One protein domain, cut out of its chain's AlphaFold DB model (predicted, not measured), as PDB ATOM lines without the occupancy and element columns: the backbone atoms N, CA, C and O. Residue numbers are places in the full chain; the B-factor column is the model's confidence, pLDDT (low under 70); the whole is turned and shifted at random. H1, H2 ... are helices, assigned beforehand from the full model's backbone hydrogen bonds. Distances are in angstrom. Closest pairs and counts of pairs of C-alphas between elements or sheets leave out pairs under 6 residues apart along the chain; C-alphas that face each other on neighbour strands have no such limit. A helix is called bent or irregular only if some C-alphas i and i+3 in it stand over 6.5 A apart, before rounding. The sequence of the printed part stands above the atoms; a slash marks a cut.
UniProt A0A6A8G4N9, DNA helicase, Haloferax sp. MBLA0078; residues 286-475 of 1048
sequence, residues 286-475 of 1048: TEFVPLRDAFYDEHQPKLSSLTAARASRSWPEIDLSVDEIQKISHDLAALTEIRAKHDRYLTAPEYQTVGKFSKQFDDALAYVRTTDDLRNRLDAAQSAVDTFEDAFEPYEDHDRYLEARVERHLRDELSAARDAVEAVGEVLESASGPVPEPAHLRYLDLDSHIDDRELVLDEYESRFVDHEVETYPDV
ATOM      1  N   THR A 286      50.674 122.613  52.335       86.12
ATOM      2  CA  THR A 286      50.134 123.876  52.867       86.12
ATOM      3  C   THR A 286      49.064 123.610  53.931       86.12
ATOM      4  O   THR A 286      48.913 124.402  54.854       86.12
ATOM      5  N   GLU A 287      48.383 122.467  53.838       87.19
ATOM      6  CA  GLU A 287      47.403 121.986  54.814       87.19
ATOM      7  C   GLU A 287      48.045 121.105  55.907       87.19
ATOM      8  O   GLU A 287      47.814 121.312  57.093       87.19
ATOM      9  N   PHE A 288      48.918 120.163  55.527       89.38
ATOM     10  CA  PHE A 288      49.504 119.167  56.432       89.38
ATOM     11  C   PHE A 288      50.528 119.729  57.429       89.38
ATOM     12  O   PHE A 288      50.517 119.357  58.600       89.38
ATOM     13  N   VAL A 289      51.456 120.582  56.974       87.50
ATOM     14  CA  VAL A 289      52.587 121.037  57.807       87.50
ATOM     15  C   VAL A 289      52.121 121.840  59.029       87.50
ATOM     16  O   VAL A 289      52.569 121.503  60.123       87.50
ATOM     17  N   PRO A 290      51.200 122.821  58.900       90.56
ATOM     18  CA  PRO A 290      50.694 123.557  60.059       90.56
ATOM     19  C   PRO A 290      50.007 122.660  61.094       90.56
ATOM     20  O   PRO A 290      50.240 122.828  62.285       90.56
ATOM     21  N   LEU A 291      49.203 121.685  60.648       90.25
ATOM     22  CA  LEU A 291      48.510 120.745  61.537       90.25
ATOM     23  C   LEU A 291      49.486 119.810  62.257       90.25
ATOM     24  O   LEU A 291      49.339 119.554  63.447       90.25
ATOM     25  N   ARG A 292      50.510 119.321  61.547       92.12
ATOM     26  CA  ARG A 292      51.549 118.466  62.133       92.12
ATOM     27  C   ARG A 292      52.335 119.215  63.203       92.12
ATOM     28  O   ARG A 292      52.586 118.647  64.260       92.12
ATOM     29  N   ASP A 293      52.755 120.442  62.904       91.56
ATOM     30  CA  ASP A 293      53.571 121.241  63.823       91.56
ATOM     31  C   ASP A 293      52.754 121.631  65.062       91.56
ATOM     32  O   ASP A 293      53.242 121.469  66.174       91.56
ATOM     33  N   ALA A 294      51.479 122.000  64.888       90.00
ATOM     34  CA  ALA A 294      50.562 122.234  66.003       90.00
ATOM     35  C   ALA A 294      50.380 120.985  66.887       90.00
ATOM     36  O   ALA A 294      50.521 121.077  68.104       90.00
ATOM     37  N   PHE A 295      50.142 119.809  66.290       92.94
ATOM     38  CA  PHE A 295      50.031 118.554  67.044       92.94
ATOM     39  C   PHE A 295      51.324 118.230  67.802       92.94
ATOM     40  O   PHE A 295      51.289 117.797  68.953       92.94
ATOM     41  N   TYR A 296      52.474 118.434  67.157       90.69
ATOM     42  CA  TYR A 296      53.768 118.152  67.763       90.69
ATOM     43  C   TYR A 296      54.050 119.073  68.953       90.69
ATOM     44  O   TYR A 296      54.438 118.591  70.012       90.69
ATOM     45  N   ASP A 297      53.836 120.377  68.800       89.75
ATOM     46  CA  ASP A 297      54.123 121.352  69.851       89.75
ATOM     47  C   ASP A 297      53.163 121.213  71.040       89.75
ATOM     48  O   ASP A 297      53.568 121.398  72.189       89.75
ATOM     49  N   GLU A 298      51.901 120.865  70.779       89.94
ATOM     50  CA  GLU A 298      50.868 120.803  71.808       89.94
ATOM     51  C   GLU A 298      50.772 119.436  72.507       89.94
ATOM     52  O   GLU A 298      50.716 119.373  73.739       89.94
ATOM     53  N   HIS A 299      50.783 118.333  71.751       90.75
ATOM     54  CA  HIS A 299      50.414 117.006  72.268       90.75
ATOM     55  C   HIS A 299      51.603 116.064  72.452       90.75
ATOM     56  O   HIS A 299      51.604 115.232  73.364       90.75
ATOM     57  N   GLN A 300      52.653 116.196  71.635       86.75
ATOM     58  CA  GLN A 300      53.800 115.282  71.680       86.75
ATOM     59  C   GLN A 300      54.519 115.229  73.037       86.75
ATOM     60  O   GLN A 300      54.906 114.121  73.431       86.75
ATOM     61  N   PRO A 301      54.717 116.342  73.779       87.31
ATOM     62  CA  PRO A 301      55.347 116.290  75.097       87.31
ATOM     63  C   PRO A 301      54.575 115.396  76.078       87.31
ATOM     64  O   PRO A 301      55.196 114.602  76.785       87.31
ATOM     65  N   LYS A 302      53.235 115.467  76.059       84.88
ATOM     66  CA  LYS A 302      52.339 114.680  76.925       84.88
ATOM     67  C   LYS A 302      52.310 113.199  76.538       84.88
ATOM     68  O   LYS A 302      52.436 112.323  77.386       84.88
ATOM     69  N   LEU A 303      52.214 112.894  75.242       85.06
ATOM     70  CA  LEU A 303      52.265 111.502  74.772       85.06
ATOM     71  C   LEU A 303      53.621 110.854  75.064       85.06
ATOM     72  O   LEU A 303      53.696 109.680  75.429       85.06
ATOM     73  N   SER A 304      54.704 111.623  74.947       83.06
ATOM     74  CA  SER A 304      56.058 111.136  75.220       83.06
ATOM     75  C   SER A 304      56.294 110.880  76.710       83.06
ATOM     76  O   SER A 304      56.946 109.890  77.038       83.06
ATOM     77  N   SER A 305      55.755 111.714  77.609       81.88
ATOM     78  CA  SER A 305      55.853 111.479  79.056       81.88
ATOM     79  C   SER A 305      55.076 110.233  79.489       81.88
ATOM     80  O   SER A 305      55.619 109.425  80.236       81.88
ATOM     81  N   LEU A 306      53.868 110.006  78.962       78.31
ATOM     82  CA  LEU A 306      53.086 108.790  79.235       78.31
ATOM     83  C   LEU A 306      53.750 107.530  78.677       78.31
ATOM     84  O   LEU A 306      53.809 106.502  79.348       78.31
ATOM     85  N   THR A 307      54.322 107.620  77.474       79.44
ATOM     86  CA  THR A 307      55.101 106.516  76.892       79.44
ATOM     87  C   THR A 307      56.331 106.200  77.750       79.44
ATOM     88  O   THR A 307      56.671 105.033  77.938       79.44
ATOM     89  N   ALA A 308      56.993 107.225  78.301       79.50
ATOM     90  CA  ALA A 308      58.112 107.048  79.222       79.50
ATOM     91  C   ALA A 308      57.665 106.422  80.555       79.50
ATOM     92  O   ALA A 308      58.327 105.500  81.018       79.50
ATOM     93  N   ALA A 309      56.528 106.851  81.114       74.88
ATOM     94  CA  ALA A 309      55.948 106.288  82.335       74.88
ATOM     95  C   ALA A 309      55.592 104.799  82.182       74.88
ATOM     96  O   ALA A 309      55.922 103.992  83.052       74.88
ATOM     97  N   ARG A 310      54.997 104.419  81.040       77.12
ATOM     98  CA  ARG A 310      54.751 103.016  80.664       77.12
ATOM     99  C   ARG A 310      56.053 102.218  80.591       77.12
ATOM    100  O   ARG A 310      56.112 101.084  81.054       77.12
ATOM    101  N   ALA A 311      57.112 102.799  80.025       77.81
ATOM    102  CA  ALA A 311      58.417 102.144  79.942       77.81
ATOM    103  C   ALA A 311      59.089 101.981  81.319       77.81
ATOM    104  O   ALA A 311      59.772 100.985  81.543       77.81
ATOM    105  N   SER A 312      58.883 102.931  82.236       75.94
ATOM    106  CA  SER A 312      59.415 102.889  83.602       75.94
ATOM    107  C   SER A 312      58.504 102.195  84.618       75.94
ATOM    108  O   SER A 312      58.869 102.167  85.789       75.94
ATOM    109  N   ARG A 313      57.341 101.657  84.211       73.25
ATOM    110  CA  ARG A 313      56.354 100.992  85.093       73.25
ATOM    111  C   ARG A 313      55.941 101.835  86.308       73.25
ATOM    112  O   ARG A 313      55.702 101.316  87.397       73.25
ATOM    113  N   SER A 314      55.870 103.150  86.139       69.12
ATOM    114  CA  SER A 314      55.451 104.068  87.203       69.12
ATOM    115  C   SER A 314      53.956 104.330  87.113       69.12
ATOM    116  O   SER A 314      53.451 104.456  86.002       69.12
ATOM    117  N   TRP A 315      53.276 104.525  88.242       66.56
ATOM    118  CA  TRP A 315      51.945 105.136  88.277       66.56
ATOM    119  C   TRP A 315      52.071 106.630  87.938       66.56
ATOM    120  O   TRP A 315      52.507 107.390  88.806       66.56
ATOM    121  N   PRO A 316      51.767 107.096  86.709       67.19
ATOM    122  CA  PRO A 316      51.740 108.529  86.485       67.19
ATOM    123  C   PRO A 316      50.535 109.124  87.218       67.19
ATOM    124  O   PRO A 316      49.470 108.507  87.305       67.19
ATOM    125  N   GLU A 317      50.676 110.358  87.687       62.22
ATOM    126  CA  GLU A 317      49.510 111.208  87.899       62.22
ATOM    127  C   GLU A 317      48.894 111.419  86.505       62.22
ATOM    128  O   GLU A 317      49.531 111.982  85.610       62.22
ATOM    129  N   ILE A 318      47.726 110.817  86.258       64.25
ATOM    130  CA  ILE A 318      47.075 110.852  84.946       64.25
ATOM    131  C   ILE A 318      46.488 112.254  84.772       64.25
ATOM    132  O   ILE A 318      45.334 112.504  85.100       64.25
ATOM    133  N   ASP A 319      47.298 113.174  84.257       65.00
ATOM    134  CA  ASP A 319      46.895 114.549  83.936       65.00
ATOM    135  C   ASP A 319      46.417 114.639  82.475       65.00
ATOM    136  O   ASP A 319      46.962 115.362  81.641       65.00
ATOM    137  N   LEU A 320      45.451 113.784  82.127       75.19
ATOM    138  CA  LEU A 320      44.711 113.867  80.871       75.19
ATOM    139  C   LEU A 320      43.224 113.879  81.190       75.19
ATOM    140  O   LEU A 320      42.605 112.839  81.416       75.19
ATOM    141  N   SER A 321      42.639 115.070  81.181       79.00
ATOM    142  CA  SER A 321      41.192 115.218  81.249       79.00
ATOM    143  C   SER A 321      40.515 114.595  80.023       79.00
ATOM    144  O   SER A 321      41.101 114.458  78.944       79.00
ATOM    145  N   VAL A 322      39.234 114.253  80.169       77.31
ATOM    146  CA  VAL A 322      38.402 113.758  79.059       77.31
ATOM    147  C   VAL A 322      38.432 114.733  77.877       77.31
ATOM    148  O   VAL A 322      38.545 114.302  76.729       77.31
ATOM    149  N   ASP A 323      38.412 116.037  78.159       82.19
ATOM    150  CA  ASP A 323      38.492 117.097  77.152       82.19
ATOM    151  C   ASP A 323      39.835 117.077  76.400       82.19
ATOM    152  O   ASP A 323      39.874 117.278  75.187       82.19
ATOM    153  N   GLU A 324      40.943 116.778  77.082       85.56
ATOM    154  CA  GLU A 324      42.263 116.659  76.453       85.56
ATOM    155  C   GLU A 324      42.387 115.408  75.586       85.56
ATOM    156  O   GLU A 324      42.919 115.492  74.481       85.56
ATOM    157  N   ILE A 325      41.859 114.265  76.030       86.31
ATOM    158  CA  ILE A 325      41.826 113.037  75.220       86.31
ATOM    159  C   ILE A 325      40.989 113.261  73.955       86.31
ATOM    160  O   ILE A 325      41.403 112.878  72.857       86.31
ATOM    161  N   GLN A 326      39.832 113.919  74.086       87.31
ATOM    162  CA  GLN A 326      38.990 114.292  72.948       87.31
ATOM    163  C   GLN A 326      39.712 115.254  72.004       87.31
ATOM    164  O   GLN A 326      39.633 115.081  70.787       87.31
ATOM    165  N   LYS A 327      40.454 116.223  72.548       90.25
ATOM    166  CA  LYS A 327      41.240 117.172  71.760       90.25
ATOM    167  C   LYS A 327      42.366 116.487  70.984       90.25
ATOM    168  O   LYS A 327      42.453 116.673  69.774       90.25
ATOM    169  N   ILE A 328      43.173 115.648  71.638       90.56
ATOM    170  CA  ILE A 328      44.251 114.892  70.977       90.56
ATOM    171  C   ILE A 328      43.671 113.992  69.878       90.56
ATOM    172  O   ILE A 328      44.196 113.966  68.767       90.56
ATOM    173  N   SER A 329      42.568 113.293  70.162       92.00
ATOM    174  CA  SER A 329      41.876 112.442  69.188       92.00
ATOM    175  C   SER A 329      41.359 113.240  67.985       92.00
ATOM    176  O   SER A 329      41.559 112.831  66.842       92.00
ATOM    177  N   HIS A 330      40.752 114.409  68.218       93.44
ATOM    178  CA  HIS A 330      40.269 115.299  67.161       93.44
ATOM    179  C   HIS A 330      41.407 115.796  66.257       93.44
ATOM    180  O   HIS A 330      41.328 115.678  65.032       93.44
ATOM    181  N   ASP A 331      42.488 116.299  66.855       92.06
ATOM    182  CA  ASP A 331      43.635 116.835  66.118       92.06
ATOM    183  C   ASP A 331      44.386 115.723  65.360       92.06
ATOM    184  O   ASP A 331      44.824 115.907  64.218       92.06
ATOM    185  N   LEU A 332      44.471 114.525  65.948       92.56
ATOM    186  CA  LEU A 332      45.007 113.336  65.291       92.56
ATOM    187  C   LEU A 332      44.109 112.880  64.132       92.56
ATOM    188  O   LEU A 332      44.628 112.502  63.079       92.56
ATOM    189  N   ALA A 333      42.783 112.936  64.273       92.19
ATOM    190  CA  ALA A 333      41.844 112.553  63.221       92.19
ATOM    191  C   ALA A 333      42.025 113.417  61.964       92.19
ATOM    192  O   ALA A 333      42.092 112.867  60.865       92.19
ATOM    193  N   ALA A 334      42.222 114.731  62.119       90.31
ATOM    194  CA  ALA A 334      42.513 115.634  61.003       90.31
ATOM    195  C   ALA A 334      43.801 115.236  60.249       90.31
ATOM    196  O   ALA A 334      43.831 115.175  59.016       90.31
ATOM    197  N   LEU A 335      44.866 114.883  60.978       90.81
ATOM    198  CA  LEU A 335      46.118 114.395  60.384       90.81
ATOM    199  C   LEU A 335      45.960 113.025  59.710       90.81
ATOM    200  O   LEU A 335      46.548 112.773  58.653       90.81
ATOM    201  N   THR A 336      45.162 112.143  60.304       90.44
ATOM    202  CA  THR A 336      44.904 110.788  59.800       90.44
ATOM    203  C   THR A 336      44.036 110.826  58.541       90.44
ATOM    204  O   THR A 336      44.285 110.079  57.596       90.44
ATOM    205  N   GLU A 337      43.090 111.763  58.468       91.81
ATOM    206  CA  GLU A 337      42.268 112.023  57.290       91.81
ATOM    207  C   GLU A 337      43.115 112.527  56.112       91.81
ATOM    208  O   GLU A 337      42.992 112.007  55.001       91.81
ATOM    209  N   ILE A 338      44.040 113.468  56.344       88.06
ATOM    210  CA  ILE A 338      45.000 113.913  55.318       88.06
ATOM    211  C   ILE A 338      45.897 112.751  54.883       88.06
ATOM    212  O   ILE A 338      46.119 112.555  53.685       88.06
ATOM    213  N   ARG A 339      46.385 111.942  55.833       85.81
ATOM    214  CA  ARG A 339      47.186 110.743  55.543       85.81
ATOM    215  C   ARG A 339      46.426 109.750  54.663       85.81
ATOM    216  O   ARG A 339      47.034 109.196  53.753       85.81
ATOM    217  N   ALA A 340      45.135 109.539  54.910       86.38
ATOM    218  CA  ALA A 340      44.294 108.632  54.135       86.38
ATOM    219  C   ALA A 340      43.947 109.200  52.748       86.38
ATOM    220  O   ALA A 340      44.082 108.506  51.741       86.38
ATOM    221  N   LYS A 341      43.554 110.478  52.667       86.44
ATOM    222  CA  LYS A 341      43.181 111.151  51.408       86.44
ATOM    223  C   LYS A 341      44.369 111.384  50.474       86.44
ATOM    224  O   LYS A 341      44.195 111.464  49.254       86.44
ATOM    225  N   HIS A 342      45.564 111.568  51.031       85.50
ATOM    226  CA  HIS A 342      46.736 112.057  50.305       85.50
ATOM    227  C   HIS A 342      48.005 111.221  50.535       85.50
ATOM    228  O   HIS A 342      49.116 111.728  50.364       85.50
ATOM    229  N   ASP A 343      47.853 109.928  50.834       78.31
ATOM    230  CA  ASP A 343      48.933 108.946  51.025       78.31
ATOM    231  C   ASP A 343      50.036 109.019  49.944       78.31
ATOM    232  O   ASP A 343      51.230 109.024  50.244       78.31
ATOM    233  N   ARG A 344      49.646 109.175  48.673       76.06
ATOM    234  CA  ARG A 344      50.526 109.231  47.493       76.06
ATOM    235  C   ARG A 344      51.312 110.537  47.349       76.06
ATOM    236  O   ARG A 344      52.190 110.609  46.481       76.06
ATOM    237  N   TYR A 345      50.984 111.564  48.132       81.94
ATOM    238  CA  TYR A 345      51.568 112.911  48.056       81.94
ATOM    239  C   TYR A 345      52.384 113.298  49.297       81.94
ATOM    240  O   TYR A 345      53.076 114.317  49.266       81.94
ATOM    241  N   LEU A 346      52.365 112.471  50.344       81.38
ATOM    242  CA  LEU A 346      53.244 112.589  51.505       81.38
ATOM    243  C   LEU A 346      54.595 111.909  51.233       81.38
ATOM    244  O   LEU A 346      54.688 110.923  50.498       81.38
ATOM    245  N   THR A 347      55.674 112.437  51.814       80.50
ATOM    246  CA  THR A 347      56.960 111.721  51.837       80.50
ATOM    247  C   THR A 347      56.896 110.547  52.817       80.50
ATOM    248  O   THR A 347      56.100 110.558  53.756       80.50
ATOM    249  N   ALA A 348      57.759 109.540  52.643       76.19
ATOM    250  CA  ALA A 348      57.812 108.404  53.566       76.19
ATOM    251  C   ALA A 348      57.990 108.824  55.048       76.19
ATOM    252  O   ALA A 348      57.264 108.288  55.883       76.19
ATOM    253  N   PRO A 349      58.846 109.811  55.400       80.94
ATOM    254  CA  PRO A 349      58.931 110.318  56.772       80.94
ATOM    255  C   PRO A 349      57.642 110.985  57.275       80.94
ATOM    256  O   PRO A 349      57.241 110.750  58.410       80.94
ATOM    257  N   GLU A 350      56.972 111.797  56.452       82.56
ATOM    258  CA  GLU A 350      55.721 112.481  56.831       82.56
ATOM    259  C   GLU A 350      54.584 111.480  57.061       82.56
ATOM    260  O   GLU A 350      53.886 111.556  58.070       82.56
ATOM    261  N   TYR A 351      54.464 110.488  56.176       83.06
ATOM    262  CA  TYR A 351      53.498 109.401  56.308       83.06
ATOM    263  C   TYR A 351      53.739 108.576  57.582       83.06
ATOM    264  O   TYR A 351      52.810 108.297  58.342       83.06
ATOM    265  N   GLN A 352      54.999 108.219  57.851       84.12
ATOM    266  CA  GLN A 352      55.381 107.486  59.060       84.12
ATOM    267  C   GLN A 352      55.176 108.305  60.338       84.12
ATOM    268  O   GLN A 352      54.890 107.721  61.376       84.12
ATOM    269  N   THR A 353      55.314 109.630  60.285       86.19
ATOM    270  CA  THR A 353      55.154 110.502  61.460       86.19
ATOM    271  C   THR A 353      53.727 110.453  61.999       86.19
ATOM    272  O   THR A 353      53.541 110.223  63.188       86.19
ATOM    273  N   VAL A 354      52.719 110.550  61.127       85.56
ATOM    274  CA  VAL A 354      51.309 110.409  61.539       85.56
ATOM    275  C   VAL A 354      51.028 109.003  62.077       85.56
ATOM    276  O   VAL A 354      50.334 108.850  63.075       85.56
ATOM    277  N   GLY A 355      51.613 107.965  61.465       84.94
ATOM    278  CA  GLY A 355      51.527 106.597  61.989       84.94
ATOM    279  C   GLY A 355      52.158 106.430  63.374       84.94
ATOM    280  O   GLY A 355      51.622 105.695  64.196       84.94
ATOM    281  N   LYS A 356      53.258 107.140  63.656       87.62
ATOM    282  CA  LYS A 356      53.872 107.176  64.989       87.62
ATOM    283  C   LYS A 356      52.980 107.884  66.003       87.62
ATOM    284  O   LYS A 356      52.812 107.337  67.081       87.62
ATOM    285  N   PHE A 357      52.398 109.036  65.661       89.94
ATOM    286  CA  PHE A 357      51.479 109.744  66.559       89.94
ATOM    287  C   PHE A 357      50.250 108.904  66.895       89.94
ATOM    288  O   PHE A 357      49.917 108.794  68.068       89.94
ATOM    289  N   SER A 358      49.641 108.256  65.894       87.50
ATOM    290  CA  SER A 358      48.510 107.346  66.117       87.50
ATOM    291  C   SER A 358      48.893 106.232  67.074       87.50
ATOM    292  O   SER A 358      48.272 106.088  68.115       87.50
ATOM    293  N   LYS A 359      49.996 105.528  66.790       86.62
ATOM    294  CA  LYS A 359      50.464 104.448  67.655       86.62
ATOM    295  C   LYS A 359      50.755 104.931  69.080       86.62
ATOM    296  O   LYS A 359      50.344 104.277  70.024       86.62
ATOM    297  N   GLN A 360      51.441 106.064  69.240       86.12
ATOM    298  CA  GLN A 360      51.752 106.634  70.556       86.12
ATOM    299  C   GLN A 360      50.497 107.050  71.326       86.12
ATOM    300  O   GLN A 360      50.451 106.879  72.539       86.12
ATOM    301  N   PHE A 361      49.492 107.590  70.636       87.50
ATOM    302  CA  PHE A 361      48.210 107.931  71.238       87.50
ATOM    303  C   PHE A 361      47.436 106.682  71.667       87.50
ATOM    304  O   PHE A 361      47.005 106.619  72.813       87.50
ATOM    305  N   ASP A 362      47.330 105.675  70.798       85.38
ATOM    306  CA  ASP A 362      46.658 104.407  71.098       85.38
ATOM    307  C   ASP A 362      47.342 103.685  72.274       85.38
ATOM    308  O   ASP A 362      46.681 103.256  73.220       85.38
ATOM    309  N   ASP A 363      48.678 103.635  72.267       80.62
ATOM    310  CA  ASP A 363      49.504 103.063  73.334       80.62
ATOM    311  C   ASP A 363      49.334 103.798  74.675       80.62
ATOM    312  O   ASP A 363      49.328 103.157  75.729       80.62
ATOM    313  N   ALA A 364      49.224 105.130  74.649       80.19
ATOM    314  CA  ALA A 364      49.004 105.946  75.841       80.19
ATOM    315  C   ALA A 364      47.571 105.805  76.369       80.19
ATOM    316  O   ALA A 364      47.374 105.685  77.577       80.19
ATOM    317  N   LEU A 365      46.574 105.773  75.480       82.69
ATOM    318  CA  LEU A 365      45.168 105.612  75.840       82.69
ATOM    319  C   LEU A 365      44.895 104.232  76.446       82.69
ATOM    320  O   LEU A 365      44.200 104.144  77.457       82.69
ATOM    321  N   ALA A 366      45.459 103.169  75.864       81.19
ATOM    322  CA  ALA A 366      45.389 101.821  76.423       81.19
ATOM    323  C   ALA A 366      46.018 101.774  77.823       81.19
ATOM    324  O   ALA A 366      45.386 101.303  78.762       81.19
ATOM    325  N   TYR A 367      47.214 102.352  77.988       80.12
ATOM    326  CA  TYR A 367      47.898 102.399  79.281       80.12
ATOM    327  C   TYR A 367      47.102 103.147  80.360       80.12
ATOM    328  O   TYR A 367      46.974 102.652  81.478       80.12
ATOM    329  N   VAL A 368      46.543 104.316  80.027       80.81
ATOM    330  CA  VAL A 368      45.710 105.108  80.947       80.81
ATOM    331  C   VAL A 368      44.478 104.320  81.386       80.81
ATOM    332  O   VAL A 368      44.211 104.246  82.581       80.81
ATOM    333  N   ARG A 369      43.765 103.687  80.445       82.06
ATOM    334  CA  ARG A 369      42.572 102.883  80.751       82.06
ATOM    335  C   ARG A 369      42.894 101.691  81.645       82.06
ATOM    336  O   ARG A 369      42.214 101.506  82.643       82.06
ATOM    337  N   THR A 370      43.937 100.926  81.321       83.75
ATOM    338  CA  THR A 370      44.354  99.775  82.134       83.75
ATOM    339  C   THR A 370      44.801 100.205  83.529       83.75
ATOM    340  O   THR A 370      44.453  99.554  84.501       83.75
ATOM    341  N   THR A 371      45.536 101.316  83.657       83.00
ATOM    342  CA  THR A 371      46.000 101.805  84.970       83.00
ATOM    343  C   THR A 371      44.839 102.286  85.844       83.00
ATOM    344  O   THR A 371      44.854 102.060  87.050       83.00
ATOM    345  N   ASP A 372      43.842 102.949  85.255       84.50
ATOM    346  CA  ASP A 372      42.659 103.411  85.987       84.50
ATOM    347  C   ASP A 372      41.735 102.247  86.388       84.50
ATOM    348  O   ASP A 372      41.302 102.183  87.534       84.50
ATOM    349  N   ASP A 373      41.514 101.279  85.491       87.50
ATOM    350  CA  ASP A 373      40.769 100.045  85.792       87.50
ATOM    351  C   ASP A 373      41.455  99.235  86.903       87.50
ATOM    352  O   ASP A 373      40.815  98.892  87.894       87.50
ATOM    353  N   LEU A 374      42.778  99.034  86.816       89.44
ATOM    354  CA  LEU A 374      43.557  98.392  87.881       89.44
ATOM    355  C   LEU A 374      43.448  99.139  89.211       89.44
ATOM    356  O   LEU A 374      43.338  98.492  90.244       89.44
ATOM    357  N   ARG A 375      43.466 100.481  89.212       88.75
ATOM    358  CA  ARG A 375      43.283 101.271  90.443       88.75
ATOM    359  C   ARG A 375      41.942 100.976  91.087       88.75
ATOM    360  O   ARG A 375      41.899 100.623  92.256       88.75
ATOM    361  N   ASN A 376      40.875 101.099  90.305       91.50
ATOM    362  CA  ASN A 376      39.517 100.935  90.799       91.50
ATOM    363  C   ASN A 376      39.280  99.506  91.304       91.50
ATOM    364  O   ASN A 376      38.649  99.332  92.342       91.50
ATOM    365  N   ARG A 377      39.817  98.494  90.612       95.38
ATOM    366  CA  ARG A 377      39.725  97.092  91.041       95.38
ATOM    367  C   ARG A 377      40.567  96.801  92.277       95.38
ATOM    368  O   ARG A 377      40.074  96.131  93.168       95.38
ATOM    369  N   LEU A 378      41.786  97.337  92.374       95.75
ATOM    370  CA  LEU A 378      42.613  97.211  93.580       95.75
ATOM    371  C   LEU A 378      41.958  97.875  94.793       95.75
ATOM    372  O   LEU A 378      42.019  97.333  95.889       95.75
ATOM    373  N   ASP A 379      41.342  99.042  94.614       95.81
ATOM    374  CA  ASP A 379      40.654  99.736  95.701       95.81
ATOM    375  C   ASP A 379      39.352  99.008  96.094       95.81
ATOM    376  O   ASP A 379      39.023  98.943  97.276       95.81
ATOM    377  N   ALA A 380      38.649  98.393  95.135       97.00
ATOM    378  CA  ALA A 380      37.507  97.520  95.413       97.00
ATOM    379  C   ALA A 380      37.919  96.223  96.130       97.00
ATOM    380  O   ALA A 380      37.273  95.845  97.102       97.00
ATOM    381  N   ALA A 381      39.006  95.580  95.693       97.94
ATOM    382  CA  ALA A 381      39.564  94.391  96.329       97.94
ATOM    383  C   ALA A 381      40.027  94.685  97.761       97.94
ATOM    384  O   ALA A 381      39.670  93.950  98.672       97.94
ATOM    385  N   GLN A 382      40.724  95.807  97.980       98.19
ATOM    386  CA  GLN A 382      41.082  96.257  99.327       98.19
ATOM    387  C   GLN A 382      39.835  96.466 100.190       98.19
ATOM    388  O   GLN A 382      39.788  95.975 101.306       98.19
ATOM    389  N   SER A 383      38.807  97.143  99.670       98.25
ATOM    390  CA  SER A 383      37.567  97.361 100.422       98.25
ATOM    391  C   SER A 383      36.849  96.057 100.783       98.25
ATOM    392  O   SER A 383      36.193  96.012 101.821       98.25
ATOM    393  N   ALA A 384      36.927  95.030  99.934       98.12
ATOM    394  CA  ALA A 384      36.359  93.716 100.218       98.12
ATOM    395  C   ALA A 384      37.168  92.985 101.303       98.12
ATOM    396  O   ALA A 384      36.581  92.478 102.253       98.12
ATOM    397  N   VAL A 385      38.504  93.020 101.220       98.25
ATOM    398  CA  VAL A 385      39.389  92.487 102.270       98.25
ATOM    399  C   VAL A 385      39.161  93.199 103.605       98.25
ATOM    400  O   VAL A 385      38.986  92.532 104.613       98.25
ATOM    401  N   ASP A 386      39.074  94.530 103.617       98.25
ATOM    402  CA  ASP A 386      38.803  95.306 104.835       98.25
ATOM    403  C   ASP A 386      37.446  94.923 105.458       98.25
ATOM    404  O   ASP A 386      37.323  94.836 106.673       98.25
ATOM    405  N   THR A 387      36.430  94.641 104.630       98.19
ATOM    406  CA  THR A 387      35.108  94.190 105.107       98.19
ATOM    407  C   THR A 387      35.194  92.820 105.782       98.19
ATOM    408  O   THR A 387      34.587  92.619 106.835       98.19
ATOM    409  N   PHE A 388      35.964  91.894 105.206       98.12
ATOM    410  CA  PHE A 388      36.246  90.601 105.824       98.12
ATOM    411  C   PHE A 388      37.015  90.764 107.143       98.12
ATOM    412  O   PHE A 388      36.608  90.194 108.151       98.12
ATOM    413  N   GLU A 389      38.088  91.558 107.160       98.06
ATOM    414  CA  GLU A 389      38.909  91.769 108.359       98.06
ATOM    415  C   GLU A 389      38.103  92.408 109.495       98.06
ATOM    416  O   GLU A 389      38.174  91.931 110.622       98.06
ATOM    417  N   ASP A 390      37.268  93.411 109.206       97.94
ATOM    418  CA  ASP A 390      36.375  94.023 110.197       97.94
ATOM    419  C   ASP A 390      35.388  92.993 110.791       97.94
ATOM    420  O   ASP A 390      35.034  93.058 111.971       97.94
ATOM    421  N   ALA A 391      34.923  92.030 109.986       96.81
ATOM    422  CA  ALA A 391      34.048  90.955 110.448       96.81
ATOM    423  C   ALA A 391      34.806  89.864 111.229       96.81
ATOM    424  O   ALA A 391      34.242  89.269 112.152       96.81
ATOM    425  N   PHE A 392      36.066  89.601 110.865       97.31
ATOM    426  CA  PHE A 392      36.926  88.583 111.469       97.31
ATOM    427  C   PHE A 392      37.647  89.061 112.739       97.31
ATOM    428  O   PHE A 392      37.967  88.230 113.586       97.31
ATOM    429  N   GLU A 393      37.844  90.373 112.926       96.56
ATOM    430  CA  GLU A 393      38.540  90.989 114.072       96.56
ATOM    431  C   GLU A 393      38.158  90.371 115.437       96.56
ATOM    432  O   GLU A 393      39.061  90.050 116.210       96.56
ATOM    433  N   PRO A 394      36.872  90.101 115.759       96.75
ATOM    434  CA  PRO A 394      36.497  89.511 117.048       96.75
ATOM    435  C   PRO A 394      37.002  88.080 117.293       96.75
ATOM    436  O   PRO A 394      36.848  87.580 118.407       96.75
ATOM    437  N   TYR A 395      37.520  87.406 116.266       96.56
ATOM    438  CA  TYR A 395      37.908  85.997 116.276       96.56
ATOM    439  C   TYR A 395      39.422  85.798 116.144       96.56
ATOM    440  O   TYR A 395      39.895  84.698 116.423       96.56
ATOM    441  N   GLU A 396      40.183  86.831 115.768       93.38
ATOM    442  CA  GLU A 396      41.610  86.733 115.425       93.38
ATOM    443  C   GLU A 396      42.466  86.122 116.549       93.38
ATOM    444  O   GLU A 396      43.312  85.259 116.299       93.38
ATOM    445  N   ASP A 397      42.194  86.505 117.797       93.31
ATOM    446  CA  ASP A 397      42.940  86.047 118.975       93.31
ATOM    447  C   ASP A 397      42.460  84.695 119.531       93.31
ATOM    448  O   ASP A 397      43.055  84.179 120.473       93.31
ATOM    449  N   HIS A 398      41.435  84.080 118.926       93.50
ATOM    450  CA  HIS A 398      40.824  82.821 119.386       93.50
ATOM    451  C   HIS A 398      40.187  82.911 120.788       93.50
ATOM    452  O   HIS A 398      39.941  81.892 121.418       93.50
ATOM    453  N   ASP A 399      39.835  84.115 121.247       90.81
ATOM    454  CA  ASP A 399      39.105  84.338 122.509       90.81
ATOM    455  C   ASP A 399      37.591  84.042 122.392       90.81
ATOM    456  O   ASP A 399      36.845  84.108 123.375       90.81
ATOM    457  N   ARG A 400      37.092  83.780 121.176       93.19
ATOM    458  CA  ARG A 400      35.666  83.593 120.891       93.19
ATOM    459  C   ARG A 400      35.435  82.385 119.994       93.19
ATOM    460  O   ARG A 400      36.006  82.295 118.919       93.19
ATOM    461  N   TYR A 401      34.517  81.507 120.393       94.25
ATOM    462  CA  TYR A 401      34.095  80.390 119.551       94.25
ATOM    463  C   TYR A 401      33.450  80.899 118.250       94.25
ATOM    464  O   TYR A 401      32.584  81.780 118.285       94.25
ATOM    465  N   LEU A 402      33.864  80.338 117.113       95.31
ATOM    466  CA  LEU A 402      33.338  80.682 115.797       95.31
ATOM    467  C   LEU A 402      32.168  79.761 115.437       95.31
ATOM    468  O   LEU A 402      32.363  78.628 115.013       95.31
ATOM    469  N   GLU A 403      30.947  80.264 115.610       93.88
ATOM    470  CA  GLU A 403      29.717  79.546 115.258       93.88
ATOM    471  C   GLU A 403      29.611  79.302 113.747       93.88
ATOM    472  O   GLU A 403      29.932  80.182 112.942       93.88
ATOM    473  N   ALA A 404      29.042  78.166 113.342       91.69
ATOM    474  CA  ALA A 404      28.930  77.759 111.938       91.69
ATOM    475  C   ALA A 404      28.204  78.788 111.047       91.69
ATOM    476  O   ALA A 404      28.478  78.913 109.847       91.69
ATOM    477  N   ARG A 405      27.254  79.549 111.607       92.06
ATOM    478  CA  ARG A 405      26.590  80.646 110.886       92.06
ATOM    479  C   ARG A 405      27.532  81.817 110.627       92.06
ATOM    480  O   ARG A 405      27.481  82.399 109.543       92.06
ATOM    481  N   VAL A 406      28.338  82.181 111.617       94.69
ATOM    482  CA  VAL A 406      29.321  83.257 111.487       94.69
ATOM    483  C   VAL A 406      30.429  82.810 110.544       94.69
ATOM    484  O   VAL A 406      30.766  83.559 109.635       94.69
ATOM    485  N   GLU A 407      30.923  81.578 110.680       95.62
ATOM    486  CA  GLU A 407      31.915  81.005 109.768       95.62
ATOM    487  C   GLU A 407      31.433  81.072 108.318       95.62
ATOM    488  O   GLU A 407      32.159  81.535 107.445       95.62
ATOM    489  N   ARG A 408      30.177  80.690 108.051       95.69
ATOM    490  CA  ARG A 408      29.591  80.806 106.710       95.69
ATOM    491  C   ARG A 408      29.607  82.244 106.202       95.69
ATOM    492  O   ARG A 408      29.990  82.466 105.062       95.69
ATOM    493  N   HIS A 409      29.214  83.204 107.037       97.25
ATOM    494  CA  HIS A 409      29.250  84.614 106.659       97.25
ATOM    495  C   HIS A 409      30.677  85.085 106.355       97.25
ATOM    496  O   HIS A 409      30.891  85.729 105.336       97.25
ATOM    497  N   LEU A 410      31.655  84.714 107.185       98.06
ATOM    498  CA  LEU A 410      33.064  85.034 106.958       98.06
ATOM    499  C   LEU A 410      33.597  84.393 105.675       98.06
ATOM    500  O   LEU A 410      34.308  85.052 104.927       98.06
ATOM    501  N   ARG A 411      33.222  83.142 105.382       97.94
ATOM    502  CA  ARG A 411      33.576  82.469 104.124       97.94
ATOM    503  C   ARG A 411      32.927  83.139 102.913       97.94
ATOM    504  O   ARG A 411      33.581  83.253 101.883       97.94
ATOM    505  N   ASP A 412      31.689  83.618 103.031       98.12
ATOM    506  CA  ASP A 412      31.026  84.384 101.969       98.12
ATOM    507  C   ASP A 412      31.755  85.721 101.712       98.12
ATOM    508  O   ASP A 412      32.019  86.062 100.556       98.12
ATOM    509  N   GLU A 413      32.137  86.454 102.766       98.25
ATOM    510  CA  GLU A 413      32.920  87.697 102.646       98.25
ATOM    511  C   GLU A 413      34.330  87.434 102.089       98.25
ATOM    512  O   GLU A 413      34.795  88.159 101.207       98.25
ATOM    513  N   LEU A 414      34.995  86.358 102.525       97.75
ATOM    514  CA  LEU A 414      36.308  85.958 102.013       97.75
ATOM    515  C   LEU A 414      36.235  85.545 100.538       97.75
ATOM    516  O   LEU A 414      37.091  85.934  99.748       97.75
ATOM    517  N   SER A 415      35.183  84.824 100.138       98.06
ATOM    518  CA  SER A 415      34.925  84.489  98.735       98.06
ATOM    519  C   SER A 415      34.693  85.748  97.899       98.06
ATOM    520  O   SER A 415      35.218  85.846  96.793       98.06
ATOM    521  N   ALA A 416      33.954  86.734  98.416       97.88
ATOM    522  CA  ALA A 416      33.761  88.008  97.726       97.88
ATOM    523  C   ALA A 416      35.078  88.793  97.583       97.88
ATOM    524  O   ALA A 416      35.324  89.409  96.540       97.88
ATOM    525  N   ALA A 417      35.948  88.750  98.597       98.06
ATOM    526  CA  ALA A 417      37.290  89.317  98.525       98.06
ATOM    527  C   ALA A 417      38.166  88.584  97.493       98.06
ATOM    528  O   ALA A 417      38.830  89.243  96.688       98.06
ATOM    529  N   ARG A 418      38.117  87.243  97.458       98.25
ATOM    530  CA  ARG A 418      38.835  86.405  96.483       98.25
ATOM    531  C   ARG A 418      38.414  86.747  95.058       98.25
ATOM    532  O   ARG A 418      39.275  87.055  94.239       98.25
ATOM    533  N   ASP A 419      37.111  86.816  94.791       98.12
ATOM    534  CA  ASP A 419      36.566  87.208  93.485       98.12
ATOM    535  C   ASP A 419      37.064  88.602  93.059       98.12
ATOM    536  O   ASP A 419      37.420  88.835  91.899       98.12
ATOM    537  N   ALA A 420      37.118  89.556  93.996       97.88
ATOM    538  CA  ALA A 420      37.600  90.907  93.721       97.88
ATOM    539  C   ALA A 420      39.110  90.945  93.413       97.88
ATOM    540  O   ALA A 420      39.533  91.700  92.531       97.88
ATOM    541  N   VAL A 421      39.919  90.133  94.099       97.62
ATOM    542  CA  VAL A 421      41.361  89.993  93.841       97.62
ATOM    543  C   VAL A 421      41.628  89.256  92.528       97.62
ATOM    544  O   VAL A 421      42.450  89.714  91.731       97.62
ATOM    545  N   GLU A 422      40.894  88.188  92.223       96.75
ATOM    546  CA  GLU A 422      40.990  87.482  90.939       96.75
ATOM    547  C   GLU A 422      40.642  88.399  89.769       96.75
ATOM    548  O   GLU A 422      41.366  88.443  88.773       96.75
ATOM    549  N   ALA A 423      39.624  89.247  89.928       95.94
ATOM    550  CA  ALA A 423      39.291  90.267  88.946       95.94
ATOM    551  C   ALA A 423      40.437  91.271  88.704       95.94
ATOM    552  O   ALA A 423      40.485  91.875  87.631       95.94
ATOM    553  N   VAL A 424      41.354  91.489  89.657       95.62
ATOM    554  CA  VAL A 424      42.600  92.247  89.426       95.62
ATOM    555  C   VAL A 424      43.586  91.401  88.619       95.62
ATOM    556  O   VAL A 424      44.138  91.899  87.633       95.62
ATOM    557  N   GLY A 425      43.769  90.132  88.998       93.38
ATOM    558  CA  GLY A 425      44.609  89.153  88.297       93.38
ATOM    559  C   GLY A 425      44.279  89.040  86.805       93.38
ATOM    560  O   GLY A 425      45.164  89.189  85.965       93.38
ATOM    561  N   GLU A 426      42.996  88.933  86.451       92.81
ATOM    562  CA  GLU A 426      42.530  88.883  85.056       92.81
ATOM    563  C   GLU A 426      42.976  90.104  84.228       92.81
ATOM    564  O   GLU A 426      43.339  89.996  83.049       92.81
ATOM    565  N   VAL A 427      42.971  91.301  84.828       90.44
ATOM    566  CA  VAL A 427      43.439  92.522  84.152       90.44
ATOM    567  C   VAL A 427      44.957  92.516  84.002       90.44
ATOM    568  O   VAL A 427      45.472  92.962  82.975       90.44
ATOM    569  N   LEU A 428      45.681  92.001  84.997       88.69
ATOM    570  CA  LEU A 428      47.136  91.857  84.939       88.69
ATOM    571  C   LEU A 428      47.565  90.886  83.832       88.69
ATOM    572  O   LEU A 428      48.495  91.195  83.088       88.69
ATOM    573  N   GLU A 429      46.868  89.759  83.690       87.25
ATOM    574  CA  GLU A 429      47.141  88.743  82.667       87.25
ATOM    575  C   GLU A 429      46.781  89.217  81.255       87.25
ATOM    576  O   GLU A 429      47.527  88.991  80.299       87.25
ATOM    577  N   SER A 430      45.653  89.917  81.107       83.81
ATOM    578  CA  SER A 430      45.185  90.421  79.808       83.81
ATOM    579  C   SER A 430      45.897  91.700  79.342       83.81
ATOM    580  O   SER A 430      45.771  92.102  78.176       83.81
ATOM    581  N   ALA A 431      46.681  92.351  80.209       79.62
ATOM    582  CA  ALA A 431      47.396  93.575  79.878       79.62
ATOM    583  C   ALA A 431      48.452  93.344  78.780       79.62
ATOM    584  O   ALA A 431      49.494  92.726  78.978       79.62
ATOM    585  N   SER A 432      48.259  93.959  77.608       63.50
ATOM    586  CA  SER A 432      49.191  93.859  76.470       63.50
ATOM    587  C   SER A 432      50.504  94.659  76.648       63.50
ATOM    588  O   SER A 432      51.172  95.012  75.670       63.50
ATOM    589  N   GLY A 433      50.879  95.035  77.875       67.75
ATOM    590  CA  GLY A 433      52.018  95.908  78.157       67.75
ATOM    591  C   GLY A 433      52.496  95.878  79.613       67.75
ATOM    592  O   GLY A 433      51.882  95.231  80.450       67.75
ATOM    593  N   PRO A 434      53.605  96.579  79.931       67.50
ATOM    594  CA  PRO A 434      54.162  96.601  81.280       67.50
ATOM    595  C   PRO A 434      53.171  97.224  82.267       67.50
ATOM    596  O   PRO A 434      52.784  98.383  82.100       67.50
ATOM    597  N   VAL A 435      52.800  96.466  83.295       74.19
ATOM    598  CA  VAL A 435      51.991  96.941  84.421       74.19
ATOM    599  C   VAL A 435      52.878  97.713  85.414       74.19
ATOM    600  O   VAL A 435      54.062  97.376  85.554       74.19
ATOM    601  N   PRO A 436      52.355  98.742  86.110       79.38
ATOM    602  CA  PRO A 436      53.075  99.390  87.199       79.38
ATOM    603  C   PRO A 436      53.485  98.422  88.321       79.38
ATOM    604  O   PRO A 436      52.644  97.718  88.876       79.38
ATOM    605  N   GLU A 437      54.760  98.443  88.715       80.81
ATOM    606  CA  GLU A 437      55.292  97.566  89.774       80.81
ATOM    607  C   GLU A 437      54.536  97.707  91.114       80.81
ATOM    608  O   GLU A 437      54.153  96.681  91.669       80.81
ATOM    609  N   PRO A 438      54.187  98.918  91.601       84.06
ATOM    610  CA  PRO A 438      53.414  99.050  92.839       84.06
ATOM    611  C   PRO A 438      52.003  98.449  92.774       84.06
ATOM    612  O   PRO A 438      51.464  98.073  93.805       84.06
ATOM    613  N   ALA A 439      51.386  98.378  91.585       85.38
ATOM    614  CA  ALA A 439      50.072  97.744  91.432       85.38
ATOM    615  C   ALA A 439      50.184  96.224  91.585       85.38
ATOM    616  O   ALA A 439      49.374  95.609  92.267       85.38
ATOM    617  N   HIS A 440      51.217  95.645  90.970       87.62
ATOM    618  CA  HIS A 440      51.483  94.216  91.045       87.62
ATOM    619  C   HIS A 440      51.855  93.785  92.468       87.62
ATOM    620  O   HIS A 440      51.345  92.778  92.933       87.62
ATOM    621  N   LEU A 441      52.670  94.574  93.179       90.69
ATOM    622  CA  LEU A 441      52.979  94.310  94.590       90.69
ATOM    623  C   LEU A 441      51.725  94.365  95.471       90.69
ATOM    624  O   LEU A 441      51.492  93.426  96.214       90.69
ATOM    625  N   ARG A 442      50.871  95.393  95.322       93.94
ATOM    626  CA  ARG A 442      49.586  95.457  96.047       93.94
ATOM    627  C   ARG A 442      48.693  94.246  95.767       93.94
ATOM    628  O   ARG A 442      48.044  93.764  96.682       93.94
ATOM    629  N   TYR A 443      48.634  93.787  94.516       94.94
ATOM    630  CA  TYR A 443      47.884  92.582  94.157       94.94
ATOM    631  C   TYR A 443      48.440  91.344  94.867       94.94
ATOM    632  O   TYR A 443      47.667  90.629  95.483       94.94
ATOM    633  N   LEU A 444      49.760  91.129  94.826       95.19
ATOM    634  CA  LEU A 444      50.397  89.989  95.492       95.19
ATOM    635  C   LEU A 444      50.199  90.022  97.013       95.19
ATOM    636  O   LEU A 444      49.975  88.975  97.608       95.19
ATOM    637  N   ASP A 445      50.263  91.208  97.627       97.19
ATOM    638  CA  ASP A 445      50.004  91.374  99.059       97.19
ATOM    639  C   ASP A 445      48.554  90.981  99.402       97.19
ATOM    640  O   ASP A 445      48.335  90.260 100.367       97.19
ATOM    641  N   LEU A 446      47.570  91.405  98.597       97.69
ATOM    642  CA  LEU A 446      46.157  91.051  98.794       97.69
ATOM    643  C   LEU A 446      45.877  89.562  98.536       97.69
ATOM    644  O   LEU A 446      45.164  88.941  99.314       97.69
ATOM    645  N   ASP A 447      46.432  89.003  97.461       97.31
ATOM    646  CA  ASP A 447      46.281  87.593  97.076       97.31
ATOM    647  C   ASP A 447      46.850  86.667  98.160       97.31
ATOM    648  O   ASP A 447      46.144  85.798  98.660       97.31
ATOM    649  N   SER A 448      48.073  86.947  98.624       97.56
ATOM    650  CA  SER A 448      48.691  86.210  99.732       97.56
ATOM    651  C   SER A 448      47.920  86.363 101.043       97.56
ATOM    652  O   SER A 448      47.834  85.410 101.808       97.56
ATOM    653  N   HIS A 449      47.383  87.553 101.327       97.25
ATOM    654  CA  HIS A 449      46.629  87.804 102.558       97.25
ATOM    655  C   HIS A 449      45.318  87.009 102.596       97.25
ATOM    656  O   HIS A 449      44.970  86.457 103.635       97.25
ATOM    657  N   ILE A 450      44.608  86.908 101.467       96.62
ATOM    658  CA  ILE A 450      43.393  86.088 101.366       96.62
ATOM    659  C   ILE A 450      43.717  84.607 101.566       96.62
ATOM    660  O   ILE A 450      43.029  83.954 102.348       96.62
ATOM    661  N   ASP A 451      44.775  84.101 100.926       95.94
ATOM    662  CA  ASP A 451      45.206  82.705 101.082       95.94
ATOM    663  C   ASP A 451      45.564  82.384 102.546       95.94
ATOM    664  O   ASP A 451      45.162  81.350 103.086       95.94
ATOM    665  N   ASP A 452      46.274  83.294 103.224       96.75
ATOM    666  CA  ASP A 452      46.602  83.155 104.646       96.75
ATOM    667  C   ASP A 452      45.334  83.125 105.519       96.75
ATOM    668  O   ASP A 452      45.252  82.350 106.477       96.75
ATOM    669  N   ARG A 453      44.322  83.947 105.205       96.06
ATOM    670  CA  ARG A 453      43.051  83.984 105.946       96.06
ATOM    671  C   ARG A 453      42.161  82.776 105.684       96.06
ATOM    672  O   ARG A 453      41.509  82.316 106.620       96.06
ATOM    673  N   GLU A 454      42.176  82.227 104.475       96.12
ATOM    674  CA  GLU A 454      41.498  80.965 104.162       96.12
ATOM    675  C   GLU A 454      42.060  79.830 105.025       96.12
ATOM    676  O   GLU A 454      41.303  79.134 105.703       96.12
ATOM    677  N   LEU A 455      43.392  79.731 105.119       96.12
ATOM    678  CA  LEU A 455      44.056  78.755 105.981       96.12
ATOM    679  C   LEU A 455      43.717  78.954 107.468       96.12
ATOM    680  O   LEU A 455      43.502  77.982 108.191       96.12
ATOM    681  N   VAL A 456      43.669  80.204 107.943       95.25
ATOM    682  CA  VAL A 456      43.295  80.503 109.336       95.25
ATOM    683  C   VAL A 456      41.864  80.063 109.638       95.25
ATOM    684  O   VAL A 456      41.643  79.483 110.698       95.25
ATOM    685  N   LEU A 457      40.907  80.307 108.737       95.44
ATOM    686  CA  LEU A 457      39.527  79.847 108.917       95.44
ATOM    687  C   LEU A 457      39.424  78.319 108.900       95.44
ATOM    688  O   LEU A 457      38.710  77.755 109.726       95.44
ATOM    689  N   ASP A 458      40.156  77.647 108.012       95.38
ATOM    690  CA  ASP A 458      40.162  76.183 107.923       95.38
ATOM    691  C   ASP A 458      40.742  75.510 109.175       95.38
ATOM    692  O   ASP A 458      40.296  74.431 109.568       95.38
ATOM    693  N   GLU A 459      41.711  76.149 109.833       95.81
ATOM    694  CA  GLU A 459      42.334  75.645 111.063       95.81
ATOM    695  C   GLU A 459      41.713  76.219 112.350       95.81
ATOM    696  O   GLU A 459      42.157  75.865 113.450       95.81
ATOM    697  N   TYR A 460      40.695  77.081 112.243       96.56
ATOM    698  CA  TYR A 460      40.185  77.866 113.369       96.56
ATOM    699  C   TYR A 460      39.721  76.998 114.541       96.56
ATOM    700  O   TYR A 460      40.133  77.231 115.674       96.56
ATOM    701  N   GLU A 461      38.901  75.969 114.282       94.38
ATOM    702  CA  GLU A 461      38.346  75.105 115.337       94.38
ATOM    703  C   GLU A 461      39.461  74.408 116.131       94.38
ATOM    704  O   GLU A 461      39.436  74.406 117.360       94.38
ATOM    705  N   SER A 462      40.476  73.873 115.443       94.81
ATOM    706  CA  SER A 462      41.604  73.200 116.097       94.81
ATOM    707  C   SER A 462      42.419  74.176 116.941       94.81
ATOM    708  O   SER A 462      42.730  73.880 118.091       94.81
ATOM    709  N   ARG A 463      42.741  75.353 116.392       95.94
ATOM    710  CA  ARG A 463      43.517  76.375 117.107       95.94
ATOM    711  C   ARG A 463      42.749  76.949 118.296       95.94
ATOM    712  O   ARG A 463      43.355  77.221 119.328       95.94
ATOM    713  N   PHE A 464      41.431  77.098 118.171       97.00
ATOM    714  CA  PHE A 464      40.552  77.514 119.261       97.00
ATOM    715  C   PHE A 464      40.548  76.477 120.388       97.00
ATOM    716  O   PHE A 464      40.731  76.825 121.551       97.00
ATOM    717  N   VAL A 465      40.417  75.189 120.058       96.75
ATOM    718  CA  VAL A 465      40.492  74.110 121.052       96.75
ATOM    719  C   VAL A 465      41.848  74.094 121.764       96.75
ATOM    720  O   VAL A 465      41.876  74.039 122.993       96.75
ATOM    721  N   ASP A 466      42.958  74.192 121.028       96.00
ATOM    722  CA  ASP A 466      44.301  74.242 121.620       96.00
ATOM    723  C   ASP A 466      44.454  75.448 122.563       96.00
ATOM    724  O   ASP A 466      44.939  75.304 123.689       96.00
ATOM    725  N   HIS A 467      43.972  76.621 122.142       96.56
ATOM    726  CA  HIS A 467      43.961  77.837 122.954       96.56
ATOM    727  C   HIS A 467      43.181  77.655 124.268       96.56
ATOM    728  O   HIS A 467      43.676  78.008 125.345       96.56
ATOM    729  N   GLU A 468      41.987  77.061 124.212       97.12
ATOM    730  CA  GLU A 468      41.153  76.804 125.391       97.12
ATOM    731  C   GLU A 468      41.794  75.783 126.345       97.12
ATOM    732  O   GLU A 468      41.776  75.967 127.568       97.12
ATOM    733  N   VAL A 469      42.424  74.732 125.809       96.62
ATOM    734  CA  VAL A 469      43.152  73.727 126.601       96.62
ATOM    735  C   VAL A 469      44.352  74.340 127.320       96.62
ATOM    736  O   VAL A 469      44.572  74.054 128.503       96.62
ATOM    737  N   GLU A 470      45.114  75.201 126.644       95.62
ATOM    738  CA  GLU A 470      46.247  75.918 127.238       95.62
ATOM    739  C   GLU A 470      45.807  76.929 128.306       95.62
ATOM    740  O   GLU A 470      46.474  77.077 129.338       95.62
ATOM    741  N   THR A 471      44.672  77.596 128.090       96.25
ATOM    742  CA  THR A 471      44.139  78.629 128.989       96.25
ATOM    743  C   THR A 471      43.490  78.031 130.241       96.25
ATOM    744  O   THR A 471      43.689  78.539 131.353       96.25
ATOM    745  N   TYR A 472      42.770  76.910 130.102       95.31
ATOM    746  CA  TYR A 472      42.031  76.251 131.185       95.31
ATOM    747  C   TYR A 472      42.429  74.775 131.386       95.31
ATOM    748  O   TYR A 472      41.565  73.892 131.410       95.31
ATOM    749  N   PRO A 473      43.714  74.454 131.636       93.81
ATOM    750  CA  PRO A 473      44.196  73.068 131.692       93.81
ATOM    751  C   PRO A 473      43.525  72.236 132.795       93.81
ATOM    752  O   PRO A 473      43.432  71.011 132.703       93.81
ATOM    753  N   ASP A 474      43.025  72.892 133.847       91.25
ATOM    754  CA  ASP A 474      42.303  72.250 134.942       91.25
ATOM    755  C   ASP A 474      40.925  71.707 134.524       91.25
ATOM    756  O   ASP A 474      40.441  70.744 135.124       91.25
ATOM    757  N   VAL A 475      40.310  72.280 133.484       94.06
ATOM    758  CA  VAL A 475      39.047  71.804 132.901       94.06
ATOM    759  C   VAL A 475      39.277  70.510 132.126       94.06
ATOM    760  O   VAL A 475      38.552  69.541 132.350       94.06
TER     761      VAL A 475
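What this domain is: This is residues 286 to 475 of the 1048 residues of the protein "DNA helicase" of Haloferax sp. MBLA0078 (UniProt A0A6A8G4N9). You are looking at a long rod of helices built along one spine, H4, with H2 and H3 packed on its first half and H1 packed on H3. Farther along the spine, H5 and H6 fold back and forth beside H4 as a three-helix up-and-down bundle, and H7 prolongs the rod at that end. The printed part has 190 residues, with seven named helices in the order H1 to H7 and no named strand; the class is all helix. It is extended, with a radius of gyration of the C-alphas of 26.4 A and spans of 97 by 26 by 24 A.

Where its parts are: Find C-alpha 286 at (50.134, 123.876, 52.867); there H1 begins, residues 286 to 298, and it is neither bent nor irregular, but only just: C-alphas 287 and 290 are 6.4 A apart. Read on to H2, residues 300 to 311, and H3, residues 322 to 341, 28.2 A long. At C-alpha 348, (57.812, 108.404, 53.566), begins H4, residues 348 to 395, 69.5 A from first to last C-alpha. It has a kink of 25 degrees near residue 389 and is irregular, with C-alphas 391 and 394 standing 7.2 A apart. H5, residues 404 to 430, measures 38.2 A, and H6, residues 437 to 458, measures 31.9 A. H7, residues 460 to 471, ends at (44.139, 78.629, 128.989).

How they stand to each other: Start at the hub, H4, which touches four helices. Its residues 370 to 392 touch H5 at a shallow tilt of 12 degrees, opposite ways, a helical hairpin; the closest C-alphas, of Ala 381 and Ala 420, are 4.8 A apart. Its residues 374 to 385 touch H6, closest at the C-alphas of Leu 378 and Tyr 443, 7.0 A. H5 and H6 are a hairpin too, closest at the C-alphas of Val 421 and Asp 447, 6.4 A. Toward its first residue, H4 touches H2 with residues 357 to 367 at a steep tilt of 50 degrees; the closest C-alphas are those of Leu 306 and Ala 364, 6.0 A. H3 and H4 form a hairpin, closest at the C-alphas of Arg 339 and Tyr 351, 6.5 A. H1 touches H3, closest at the C-alphas of Phe 295 and Asp 331, 6.7 A. H7 touches no helix and meets H6 only through their link. Every O i to N i+4 pair is within hydrogen-bond range in H2, H3, H6 and H7; in H1 it is 7 of 9, in H4 42 of 44, in H5 22 of 23.

The domain as a whole: The two C-alphas farthest apart are those of Thr 286 and Asp 474, at 97.3 A. The printed part has no cut, and no link is long. Mean pLDDT of the printed part is 89.1; look for values under 70 at residues 314 to 319 and 432 to 434.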